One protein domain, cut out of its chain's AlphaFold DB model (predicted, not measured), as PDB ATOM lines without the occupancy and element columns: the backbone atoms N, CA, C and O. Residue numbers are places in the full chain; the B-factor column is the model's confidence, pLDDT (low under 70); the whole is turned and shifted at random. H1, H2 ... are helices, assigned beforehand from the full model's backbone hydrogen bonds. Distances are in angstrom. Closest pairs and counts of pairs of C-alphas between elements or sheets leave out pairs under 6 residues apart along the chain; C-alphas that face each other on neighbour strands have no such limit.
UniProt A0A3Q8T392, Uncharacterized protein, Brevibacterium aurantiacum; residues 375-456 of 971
ATOM      1  N   PRO A 375     342.877 339.958 207.517       80.50
ATOM      2  CA  PRO A 375     343.167 341.017 208.478       80.50
ATOM      3  C   PRO A 375     343.564 342.329 207.793       80.50
ATOM      4  O   PRO A 375     344.209 342.346 206.745       80.50
ATOM      5  N   ILE A 376     343.243 343.456 208.436       78.69
ATOM      6  CA  ILE A 376     343.535 344.804 207.914       78.69
ATOM      7  C   ILE A 376     345.031 345.095 207.760       78.69
ATOM      8  O   ILE A 376     345.417 345.877 206.896       78.69
ATOM      9  N   SER A 377     345.883 344.434 208.547       74.06
ATOM     10  CA  SER A 377     347.346 344.567 208.484       74.06
ATOM     11  C   SER A 377     347.926 344.197 207.113       74.06
ATOM     12  O   SER A 377     348.967 344.719 206.720       74.06
ATOM     13  N   ILE A 378     347.218 343.382 206.325       77.38
ATOM     14  CA  ILE A 378     347.612 343.033 204.950       77.38
ATOM     15  C   ILE A 378     347.435 344.195 203.976       77.38
ATOM     16  O   ILE A 378     348.054 344.182 202.914       77.38
ATOM     17  N   GLY A 379     346.680 345.233 204.342       73.56
ATOM     18  CA  GLY A 379     346.523 346.449 203.544       73.56
ATOM     19  C   GLY A 379     347.844 347.102 203.125       73.56
ATOM     20  O   GLY A 379     347.876 347.810 202.129       73.56
ATOM     21  N   ARG A 380     348.947 346.824 203.833       75.19
ATOM     22  CA  ARG A 380     350.293 347.330 203.515       75.19
ATOM     23  C   ARG A 380     351.176 346.335 202.757       75.19
ATOM     24  O   ARG A 380     352.279 346.675 202.342       75.19
ATOM     25  N   SER A 381     350.720 345.099 202.570       75.25
ATOM     26  CA  SER A 381     351.504 344.057 201.912       75.25
ATOM     27  C   SER A 381     351.428 344.183 200.395       75.25
ATOM     28  O   SER A 381     350.450 343.763 199.781       75.25
ATOM     29  N   ALA A 382     352.508 344.652 199.767       76.75
ATOM     30  CA  ALA A 382     352.624 344.700 198.305       76.75
ATOM     31  C   ALA A 382     352.477 343.319 197.630       76.75
ATOM     32  O   ALA A 382     352.150 343.236 196.449       76.75
ATOM     33  N   LYS A 383     352.715 342.232 198.376       77.06
ATOM     34  CA  LYS A 383     352.683 340.853 197.869       77.06
ATOM     35  C   LYS A 383     351.318 340.183 198.029       77.06
ATOM     36  O   LYS A 383     350.891 339.475 197.127       77.06
ATOM     37  N   LEU A 384     350.645 340.386 199.164       80.88
ATOM     38  CA  LEU A 384     349.389 339.691 199.488       80.88
ATOM     39  C   LEU A 384     348.147 340.507 199.119       80.88
ATOM     40  O   LEU A 384     347.128 339.927 198.742       80.88
ATOM     41  N   LEU A 385     348.226 341.841 199.192       82.81
ATOM     42  CA  LEU A 385     347.110 342.722 198.854       82.81
ATOM     43  C   LEU A 385     346.580 342.507 197.425       82.81
ATOM     44  O   LEU A 385     345.356 342.497 197.276       82.81
ATOM     45  N   PRO A 386     347.419 342.290 196.384       84.81
ATOM     46  CA  PRO A 386     346.920 342.009 195.039       84.81
ATOM     47  C   PRO A 386     346.001 340.785 194.978       84.81
ATOM     48  O   PRO A 386     344.952 340.860 194.347       84.81
ATOM     49  N   SER A 387     346.328 339.698 195.685       84.12
ATOM     50  CA  SER A 387     345.485 338.495 195.720       84.12
ATOM     51  C   SER A 387     344.151 338.742 196.426       84.12
ATOM     52  O   SER A 387     343.117 338.273 195.958       84.12
ATOM     53  N   VAL A 388     344.136 339.516 197.519       85.81
ATOM     54  CA  VAL A 388     342.877 339.896 198.185       85.81
ATOM     55  C   VAL A 388     342.035 340.789 197.267       85.81
ATOM     56  O   VAL A 388     340.840 340.547 197.109       85.81
ATOM     57  N   ARG A 389     342.652 341.779 196.605       86.00
ATOM     58  CA  ARG A 389     341.989 342.648 195.617       86.00
ATOM     59  C   ARG A 389     341.396 341.851 194.460       86.00
ATOM     60  O   ARG A 389     340.270 342.128 194.069       86.00
ATOM     61  N   GLU A 390     342.120 340.864 193.941       84.88
ATOM     62  CA  GLU A 390     341.636 339.982 192.877       84.88
ATOM     63  C   GLU A 390     340.405 339.186 193.323       84.88
ATOM     64  O   GLU A 390     339.423 339.115 192.587       84.88
ATOM     65  N   VAL A 391     340.414 338.638 194.543       85.38
ATOM     66  CA  VAL A 391     339.259 337.920 195.099       85.38
ATOM     67  C   VAL A 391     338.055 338.853 195.260       85.38
ATOM     68  O   VAL A 391     336.952 338.494 194.841       85.38
ATOM     69  N   VAL A 392     338.260 340.062 195.797       84.19
ATOM     70  CA  VAL A 392     337.197 341.072 195.936       84.19
ATOM     71  C   VAL A 392     336.639 341.441 194.559       84.19
ATOM     72  O   VAL A 392     335.431 341.347 194.340       84.19
ATOM     73  N   ALA A 393     337.501 341.776 193.599       81.81
ATOM     74  CA  ALA A 393     337.100 342.130 192.240       81.81
ATOM     75  C   ALA A 393     336.367 340.978 191.528       81.81
ATOM     76  O   ALA A 393     335.343 341.200 190.884       81.81
ATOM     77  N   GLY A 394     336.843 339.740 191.683       79.56
ATOM     78  CA  GLY A 394     336.207 338.547 191.126       79.56
ATOM     79  C   GLY A 394     334.821 338.278 191.718       79.56
ATOM     80  O   GLY A 394     333.905 337.919 190.980       79.56
ATOM     81  N   SER A 395     334.640 338.512 193.023       77.00
ATOM     82  CA  SER A 395     333.327 338.392 193.675       77.00
ATOM     83  C   SER A 395     332.317 339.414 193.137       77.00
ATOM     84  O   SER A 395     331.149 339.088 192.923       77.00
ATOM     85  N   LEU A 396     332.787 340.627 192.823       72.50
ATOM     86  CA  LEU A 396     331.975 341.698 192.253       72.50
ATOM     87  C   LEU A 396     331.642 341.471 190.776       72.50
ATOM     88  O   LEU A 396     330.545 341.819 190.339       72.50
ATOM     89  N   ALA A 397     332.551 340.861 190.009       69.06
ATOM     90  CA  ALA A 397     332.356 340.637 188.579       69.06
ATOM     91  C   ALA A 397     331.091 339.801 188.291       69.06
ATOM     92  O   ALA A 397     330.321 340.145 187.396       69.06
ATOM     93  N   GLY A 398     330.786 338.789 189.114       58.41
ATOM     94  CA  GLY A 398     329.640 337.892 188.912       58.41
ATOM     95  C   GLY A 398     329.663 337.132 187.579       58.41
ATOM     96  O   GLY A 398     330.421 337.424 186.659       58.41
ATOM     97  N   SER A 399     328.834 336.097 187.477       49.38
ATOM     98  CA  SER A 399     328.792 335.189 186.331       49.38
ATOM     99  C   SER A 399     328.356 335.894 185.041       49.38
ATOM    100  O   SER A 399     327.169 336.140 184.892       49.38
ATOM    101  N   ASN A 400     329.296 336.175 184.129       48.19
ATOM    102  CA  ASN A 400     329.182 336.339 182.661       48.19
ATOM    103  C   ASN A 400     327.976 337.073 182.021       48.19
ATOM    104  O   ASN A 400     327.894 337.092 180.793       48.19
ATOM    105  N   ASP A 401     327.069 337.699 182.765       50.31
ATOM    106  CA  ASP A 401     325.910 338.361 182.181       50.31
ATOM    107  C   ASP A 401     326.330 339.691 181.544       50.31
ATOM    108  O   ASP A 401     326.914 340.576 182.172       50.31
ATOM    109  N   GLU A 402     325.984 339.838 180.263       46.84
ATOM    110  CA  GLU A 402     326.224 341.000 179.391       46.84
ATOM    111  C   GLU A 402     325.620 342.330 179.906       46.84
ATOM    112  O   GLU A 402     325.728 343.361 179.240       46.84
ATOM    113  N   GLN A 403     325.026 342.353 181.104       44.81
ATOM    114  CA  GLN A 403     324.498 343.545 181.784       44.81
ATOM    115  C   GLN A 403     325.579 344.457 182.393       44.81
ATOM    116  O   GLN A 403     325.259 345.470 183.011       44.81
ATOM    117  N   ASN A 404     326.859 344.163 182.160       46.41
ATOM    118  CA  ASN A 404     328.029 344.901 182.651       46.41
ATOM    119  C   ASN A 404     328.264 346.271 181.959       46.41
ATOM    120  O   ASN A 404     329.399 346.691 181.729       46.41
ATOM    121  N   ARG A 405     327.196 346.971 181.556       42.41
ATOM    122  CA  ARG A 405     327.247 348.247 180.827       42.41
ATOM    123  C   ARG A 405     326.475 349.332 181.588       42.41
ATOM    124  O   ARG A 405     325.279 349.473 181.380       42.41
ATOM    125  N   LEU A 406     327.225 350.122 182.371       39.50
ATOM    126  CA  LEU A 406     326.876 351.417 182.995       39.50
ATOM    127  C   LEU A 406     325.852 351.352 184.158       39.50
ATOM    128  O   LEU A 406     324.749 350.847 183.997       39.50
ATOM    129  N   GLY A 407     326.222 351.873 185.338       48.03
ATOM    130  CA  GLY A 407     325.332 352.091 186.499       48.03
ATOM    131  C   GLY A 407     325.096 350.898 187.446       48.03
ATOM    132  O   GLY A 407     324.720 351.075 188.603       48.03
ATOM    133  N   HIS A 408     325.330 349.659 186.997       54.56
ATOM    134  CA  HIS A 408     325.049 348.456 187.799       54.56
ATOM    135  C   HIS A 408     326.200 347.993 188.707       54.56
ATOM    136  O   HIS A 408     325.965 347.186 189.605       54.56
ATOM    137  N   ASN A 409     327.420 348.509 188.529       72.56
ATOM    138  CA  ASN A 409     328.554 348.124 189.374       72.56
ATOM    139  C   ASN A 409     328.490 348.794 190.748       72.56
ATOM    140  O   ASN A 409     328.627 348.104 191.754       72.56
ATOM    141  N   THR A 410     328.158 350.086 190.815       82.31
ATOM    142  CA  THR A 410     328.072 350.835 192.078       82.31
ATOM    143  C   THR A 410     327.034 350.241 193.032       82.31
ATOM    144  O   THR A 410     327.339 349.974 194.194       82.31
ATOM    145  N   GLY A 411     325.833 349.927 192.530       80.00
ATOM    146  CA  GLY A 411     324.778 349.289 193.324       80.00
ATOM    147  C   GLY A 411     325.101 347.854 193.759       80.00
ATOM    148  O   GLY A 411     324.704 347.437 194.847       80.00
ATOM    149  N   ARG A 412     325.861 347.097 192.956       79.56
ATOM    150  CA  ARG A 412     326.332 345.755 193.341       79.56
ATOM    151  C   ARG A 412     327.412 345.818 194.412       79.56
ATOM    152  O   ARG A 412     327.339 345.049 195.364       79.56
ATOM    153  N   ILE A 413     328.366 346.744 194.295       83.06
ATOM    154  CA  ILE A 413     329.377 346.970 195.336       83.06
ATOM    155  C   ILE A 413     328.698 347.435 196.625       83.06
ATOM    156  O   ILE A 413     329.039 346.950 197.698       83.06
ATOM    157  N   TRP A 414     327.694 348.310 196.523       83.31
ATOM    158  CA  TRP A 414     326.872 348.725 197.658       83.31
ATOM    159  C   TRP A 414     326.159 347.542 198.326       83.31
ATOM    160  O   TRP A 414     326.248 347.380 199.537       83.31
ATOM    161  N   THR A 415     325.517 346.674 197.541       82.56
ATOM    162  CA  THR A 415     324.853 345.469 198.068       82.56
ATOM    163  C   THR A 415     325.863 344.544 198.751       82.56
ATOM    164  O   THR A 415     325.613 344.074 199.853       82.56
ATOM    165  N   ALA A 416     327.041 344.341 198.150       79.62
ATOM    166  CA  ALA A 416     328.113 343.553 198.754       79.62
ATOM    167  C   ALA A 416     328.627 344.182 200.062       79.62
ATOM    168  O   ALA A 416     328.890 343.463 201.021       79.62
ATOM    169  N   LEU A 417     328.742 345.513 200.130       79.44
ATOM    170  CA  LEU A 417     329.073 346.241 201.360       79.44
ATOM    171  C   LEU A 417     328.004 346.060 202.441       79.44
ATOM    172  O   LEU A 417     328.355 345.854 203.599       79.44
ATOM    173  N   GLU A 418     326.720 346.107 202.082       79.56
ATOM    174  CA  GLU A 418     325.616 345.856 203.015       79.56
ATOM    175  C   GLU A 418     325.628 344.406 203.518       79.56
ATOM    176  O   GLU A 418     325.544 344.179 204.723       79.56
ATOM    177  N   GLU A 419     325.819 343.429 202.631       76.50
ATOM    178  CA  GLU A 419     325.927 342.008 202.987       76.50
ATOM    179  C   GLU A 419     327.149 341.718 203.875       76.50
ATOM    180  O   GLU A 419     327.092 340.874 204.771       76.50
ATOM    181  N   LEU A 420     328.254 342.437 203.660       71.06
ATOM    182  CA  LEU A 420     329.489 342.283 204.427       71.06
ATOM    183  C   LEU A 420     329.552 343.174 205.668       71.06
ATOM    184  O   LEU A 420     330.466 342.982 206.470       71.06
ATOM    185  N   SER A 421     328.594 344.081 205.875       63.47
ATOM    186  CA  SER A 421     328.525 344.922 207.080       63.47
ATOM    187  C   SER A 421     328.354 344.100 208.368       63.47
ATOM    188  O   SER A 421     328.811 344.522 209.431       63.47
ATOM    189  N   ASP A 422     327.816 342.879 208.251       56.84
ATOM    190  CA  ASP A 422     327.737 341.879 209.324       56.84
ATOM    191  C   ASP A 422     328.970 340.947 209.393       56.84
ATOM    192  O   ASP A 422     329.140 340.179 210.347       56.84
ATOM    193  N   SER A 423     329.853 340.989 208.390       57.34
ATOM    194  CA  SER A 423     331.010 340.101 208.253       57.34
ATOM    195  C   SER A 423     332.295 340.718 208.823       57.34
ATOM    196  O   SER A 423     332.537 341.920 208.758       57.34
ATOM    197  N   ARG A 424     333.149 339.882 209.420       60.84
ATOM    198  CA  ARG A 424     334.258 340.309 210.291       60.84
ATOM    199  C   ARG A 424     335.558 340.716 209.583       60.84
ATOM    200  O   ARG A 424     336.527 340.930 210.301       60.84
ATOM    201  N   SER A 425     335.631 340.820 208.250       77.19
ATOM    202  CA  SER A 425     336.887 341.187 207.561       77.19
ATOM    203  C   SER A 425     337.016 342.701 207.382       77.19
ATOM    204  O   SER A 425     336.410 343.258 206.462       77.19
ATOM    205  N   PRO A 426     337.845 343.403 208.178       79.12
ATOM    206  CA  PRO A 426     337.964 344.849 208.051       79.12
ATOM    207  C   PRO A 426     338.713 345.240 206.768       79.12
ATOM    208  O   PRO A 426     338.476 346.321 206.233       79.12
ATOM    209  N   LEU A 427     339.590 344.367 206.245       83.69
ATOM    210  CA  LEU A 427     340.290 344.607 204.979       83.69
ATOM    211  C   LEU A 427     339.334 344.544 203.789       83.69
ATOM    212  O   LEU A 427     339.373 345.414 202.925       83.69
ATOM    213  N   THR A 428     338.490 343.515 203.739       83.44
ATOM    214  CA  THR A 428     337.547 343.326 202.632       83.44
ATOM    215  C   THR A 428     336.553 344.476 202.578       83.44
ATOM    216  O   THR A 428     336.355 345.047 201.508       83.44
ATOM    217  N   SER A 429     336.001 344.875 203.727       82.62
ATOM    218  CA  SER A 429     335.116 346.040 203.811       82.62
ATOM    219  C   SER A 429     335.825 347.310 203.347       82.62
ATOM    220  O   SER A 429     335.292 348.030 202.513       82.62
ATOM    221  N   ALA A 430     337.067 347.541 203.776       83.25
ATOM    222  CA  ALA A 430     337.840 348.701 203.343       83.25
ATOM    223  C   ALA A 430     338.168 348.685 201.831       83.25
ATOM    224  O   ALA A 430     338.156 349.735 201.188       83.25
ATOM    225  N   LEU A 431     338.425 347.515 201.237       84.44
ATOM    226  CA  LEU A 431     338.640 347.371 199.790       84.44
ATOM    227  C   LEU A 431     337.357 347.598 198.988       84.44
ATOM    228  O   LEU A 431     337.402 348.227 197.932       84.44
ATOM    229  N   LEU A 432     336.221 347.116 199.486       83.69
ATOM    230  CA  LEU A 432     334.919 347.350 198.874       83.69
ATOM    231  C   LEU A 432     334.471 348.803 199.016       83.69
ATOM    232  O   LEU A 432     333.936 349.349 198.060       83.69
ATOM    233  N   GLU A 433     334.741 349.449 200.152       84.12
ATOM    234  CA  GLU A 433     334.542 350.890 200.334       84.12
ATOM    235  C   GLU A 433     335.367 351.660 199.302       84.12
ATOM    236  O   GLU A 433     334.841 352.535 198.620       84.12
ATOM    237  N   HIS A 434     336.643 351.300 199.133       83.94
ATOM    238  CA  HIS A 434     337.507 351.925 198.137       83.94
ATOM    239  C   HIS A 434     336.970 351.740 196.707       83.94
ATOM    240  O   HIS A 434     336.858 352.712 195.963       83.94
ATOM    241  N   ALA A 435     336.584 350.515 196.333       84.31
ATOM    242  CA  ALA A 435     335.996 350.226 195.024       84.31
ATOM    243  C   ALA A 435     334.668 350.971 194.807       84.31
ATOM    244  O   ALA A 435     334.444 351.535 193.739       84.31
ATOM    245  N   TYR A 436     333.814 351.028 195.833       86.75
ATOM    246  CA  TYR A 436     332.556 351.768 195.805       86.75
ATOM    247  C   TYR A 436     332.795 353.249 195.537       86.75
ATOM    248  O   TYR A 436     332.138 353.819 194.676       86.75
ATOM    249  N   LEU A 437     333.745 353.869 196.244       86.12
ATOM    250  CA  LEU A 437     334.053 355.286 196.075       86.12
ATOM    251  C   LEU A 437     334.587 355.586 194.670       86.12
ATOM    252  O   LEU A 437     334.148 356.559 194.062       86.12
ATOM    253  N   LEU A 438     335.485 354.749 194.140       85.50
ATOM    254  CA  LEU A 438     336.013 354.917 192.782       85.50
ATOM    255  C   LEU A 438     334.905 354.890 191.721       85.50
ATOM    256  O   LEU A 438     334.894 355.748 190.839       85.50
ATOM    257  N   GLU A 439     333.969 353.946 191.826       87.00
ATOM    258  CA  GLU A 439     332.858 353.819 190.879       87.00
ATOM    259  C   GLU A 439     331.816 354.932 191.086       87.00
ATOM    260  O   GLU A 439     331.487 355.652 190.142       87.00
ATOM    261  N   ALA A 440     331.368 355.155 192.328       87.31
ATOM    262  CA  ALA A 440     330.311 356.109 192.673       87.31
ATOM    263  C   ALA A 440     330.647 357.556 192.290       87.31
ATOM    264  O   ALA A 440     329.767 358.288 191.848       87.31
ATOM    265  N   ILE A 441     331.914 357.971 192.415       87.06
ATOM    266  CA  ILE A 441     332.367 359.321 192.030       87.06
ATOM    267  C   ILE A 441     332.199 359.573 190.523       87.06
ATOM    268  O   ILE A 441     332.064 360.720 190.097       87.06
ATOM    269  N   THR A 442     332.200 358.512 189.716       84.12
ATOM    270  CA  THR A 442     332.083 358.592 188.253       84.12
ATOM    271  C   THR A 442     330.707 358.183 187.721       84.12
ATOM    272  O   THR A 442     330.446 358.332 186.528       84.12
ATOM    273  N   ASP A 443     329.815 357.701 188.589       85.56
ATOM    274  CA  ASP A 443     328.492 357.194 188.231       85.56
ATOM    275  C   ASP A 443     327.410 358.260 188.450       85.56
ATOM    276  O   ASP A 443     326.848 358.417 189.537       85.56
ATOM    277  N   GLU A 444     327.099 359.002 187.384       81.50
ATOM    278  CA  GLU A 444     326.113 360.086 187.436       81.50
ATOM    279  C   GLU A 444     324.710 359.607 187.835       81.50
ATOM    280  O   GLU A 444     323.999 360.309 188.553       81.50
ATOM    281  N   GLN A 445     324.314 358.400 187.416       81.81
ATOM    282  CA  GLN A 445     322.995 357.848 187.739       81.81
ATOM    283  C   GLN A 445     322.907 357.424 189.206       81.81
ATOM    284  O   GLN A 445     321.858 357.571 189.844       81.81
ATOM    285  N   TRP A 446     324.007 356.911 189.758       82.75
ATOM    286  CA  TRP A 446     324.075 356.574 191.171       82.75
ATOM    287  C   TRP A 446     324.074 357.819 192.052       82.75
ATOM    288  O   TRP A 446     323.331 357.853 193.023       82.75
ATOM    289  N   LEU A 447     324.807 358.879 191.707       81.00
ATOM    290  CA  LEU A 447     324.811 360.122 192.496       81.00
ATOM    291  C   LEU A 447     323.423 360.788 192.598       81.00
ATOM    292  O   LEU A 447     323.163 361.534 193.542       81.00
ATOM    293  N   ASP A 448     322.506 360.475 191.677       74.75
ATOM    294  CA  ASP A 448     321.111 360.921 191.718       74.75
ATOM    295  C   ASP A 448     320.225 360.159 192.720       74.75
ATOM    296  O   ASP A 448     319.194 360.692 193.140       74.75
ATOM    297  N   SER A 449     320.583 358.928 193.092       73.12
ATOM    298  CA  SER A 449     319.705 358.002 193.833       73.12
ATOM    299  C   SER A 449     320.358 357.293 195.026       73.12
ATOM    300  O   SER A 449     319.654 356.771 195.892       73.12
ATOM    301  N   GLY A 450     321.685 357.280 195.081       63.59
ATOM    302  CA  GLY A 450     322.504 356.528 196.018       63.59
ATOM    303  C   GLY A 450     322.748 357.267 197.328       63.59
ATOM    304  O   GLY A 450     322.878 358.492 197.382       63.59
ATOM    305  N   ALA A 451     322.835 356.504 198.414       67.81
ATOM    306  CA  ALA A 451     323.259 357.018 199.706       67.81
ATOM    307  C   ALA A 451     324.794 357.056 199.788       67.81
ATOM    308  O   ALA A 451     325.482 356.158 199.305       67.81
ATOM    309  N   ALA A 452     325.349 358.070 200.451       65.56
ATOM    310  CA  ALA A 452     326.716 357.957 200.950       65.56
ATOM    311  C   ALA A 452     326.695 356.970 202.135       65.56
ATOM    312  O   ALA A 452     325.848 357.148 203.019       65.56
ATOM    313  N   PRO A 453     327.564 355.941 202.172       63.47
ATOM    314  CA  PRO A 453     327.643 355.056 203.324       63.47
ATOM    315  C   PRO A 453     327.839 355.862 204.612       63.47
ATOM    316  O   PRO A 453     328.614 356.815 204.654       63.47
ATOM    317  N   ALA A 454     327.119 355.506 205.672       54.59
ATOM    318  CA  ALA A 454     327.391 356.063 206.990       54.59
ATOM    319  C   ALA A 454     328.634 355.368 207.570       54.59
ATOM    320  O   ALA A 454     328.707 354.144 207.554       54.59
ATOM    321  N   GLY A 455     329.592 356.127 208.113       57.75
ATOM    322  CA  GLY A 455     330.741 355.552 208.833       57.75
ATOM    323  C   GLY A 455     331.962 355.183 207.981       57.75
ATOM    324  O   GLY A 455     332.794 354.402 208.431       57.75
ATOM    325  N   ILE A 456     332.092 355.758 206.785       60.88
ATOM    326  CA  ILE A 456     333.232 355.548 205.883       60.88
ATOM    327  C   ILE A 456     334.535 356.031 206.539       60.88
ATOM    328  O   ILE A 456     334.628 357.170 207.001       60.88
TER     329      ILE A 456
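This is residues 375 to 456 of the 971 residues of an uncharacterized protein of Brevibacterium aurantiacum (UniProt A0A3Q8T392). H4 and H3 form a helical hairpin, H2 crosses one side of it, and short H1 and H5 lie at opposite ends of H4. Residues 399 to 405 stick out. The 82 printed residues, all helix by class, hold five named helices, H1 to H5 along the chain, and are compact: radius of gyration of the C-alphas 13.1 A, spans 35 by 31 by 22 A.

H4, residues 426 to 440, runs 20.5 A from C-alpha 426 at (337.964, 344.849, 208.051) to C-alpha 440 at (330.311, 356.109, 192.673). H3 is residues 408 to 420, 18.3 A; H2, 385 to 397, 18.1 A; H1, 376 to 380; H5, 444 to 447.

H4, the hub, touches H3 at a shallow tilt of 22 degrees, opposite ways; closest C-alphas Thr 410 and Ala 440, 5.8 A. H2 touches H4 at a steep tilt of 57 degrees, closest C-alphas Val 392 and Thr 428, 7.1 A. In H1, 0 of 1 O i to N i+4 and 1 of 2 O i to N i+3 pairs are within hydrogen-bond range.

The printed part has no cut. pLDDT is under 70 at residues 397 to 408, 421 to 424 and 450 to 456.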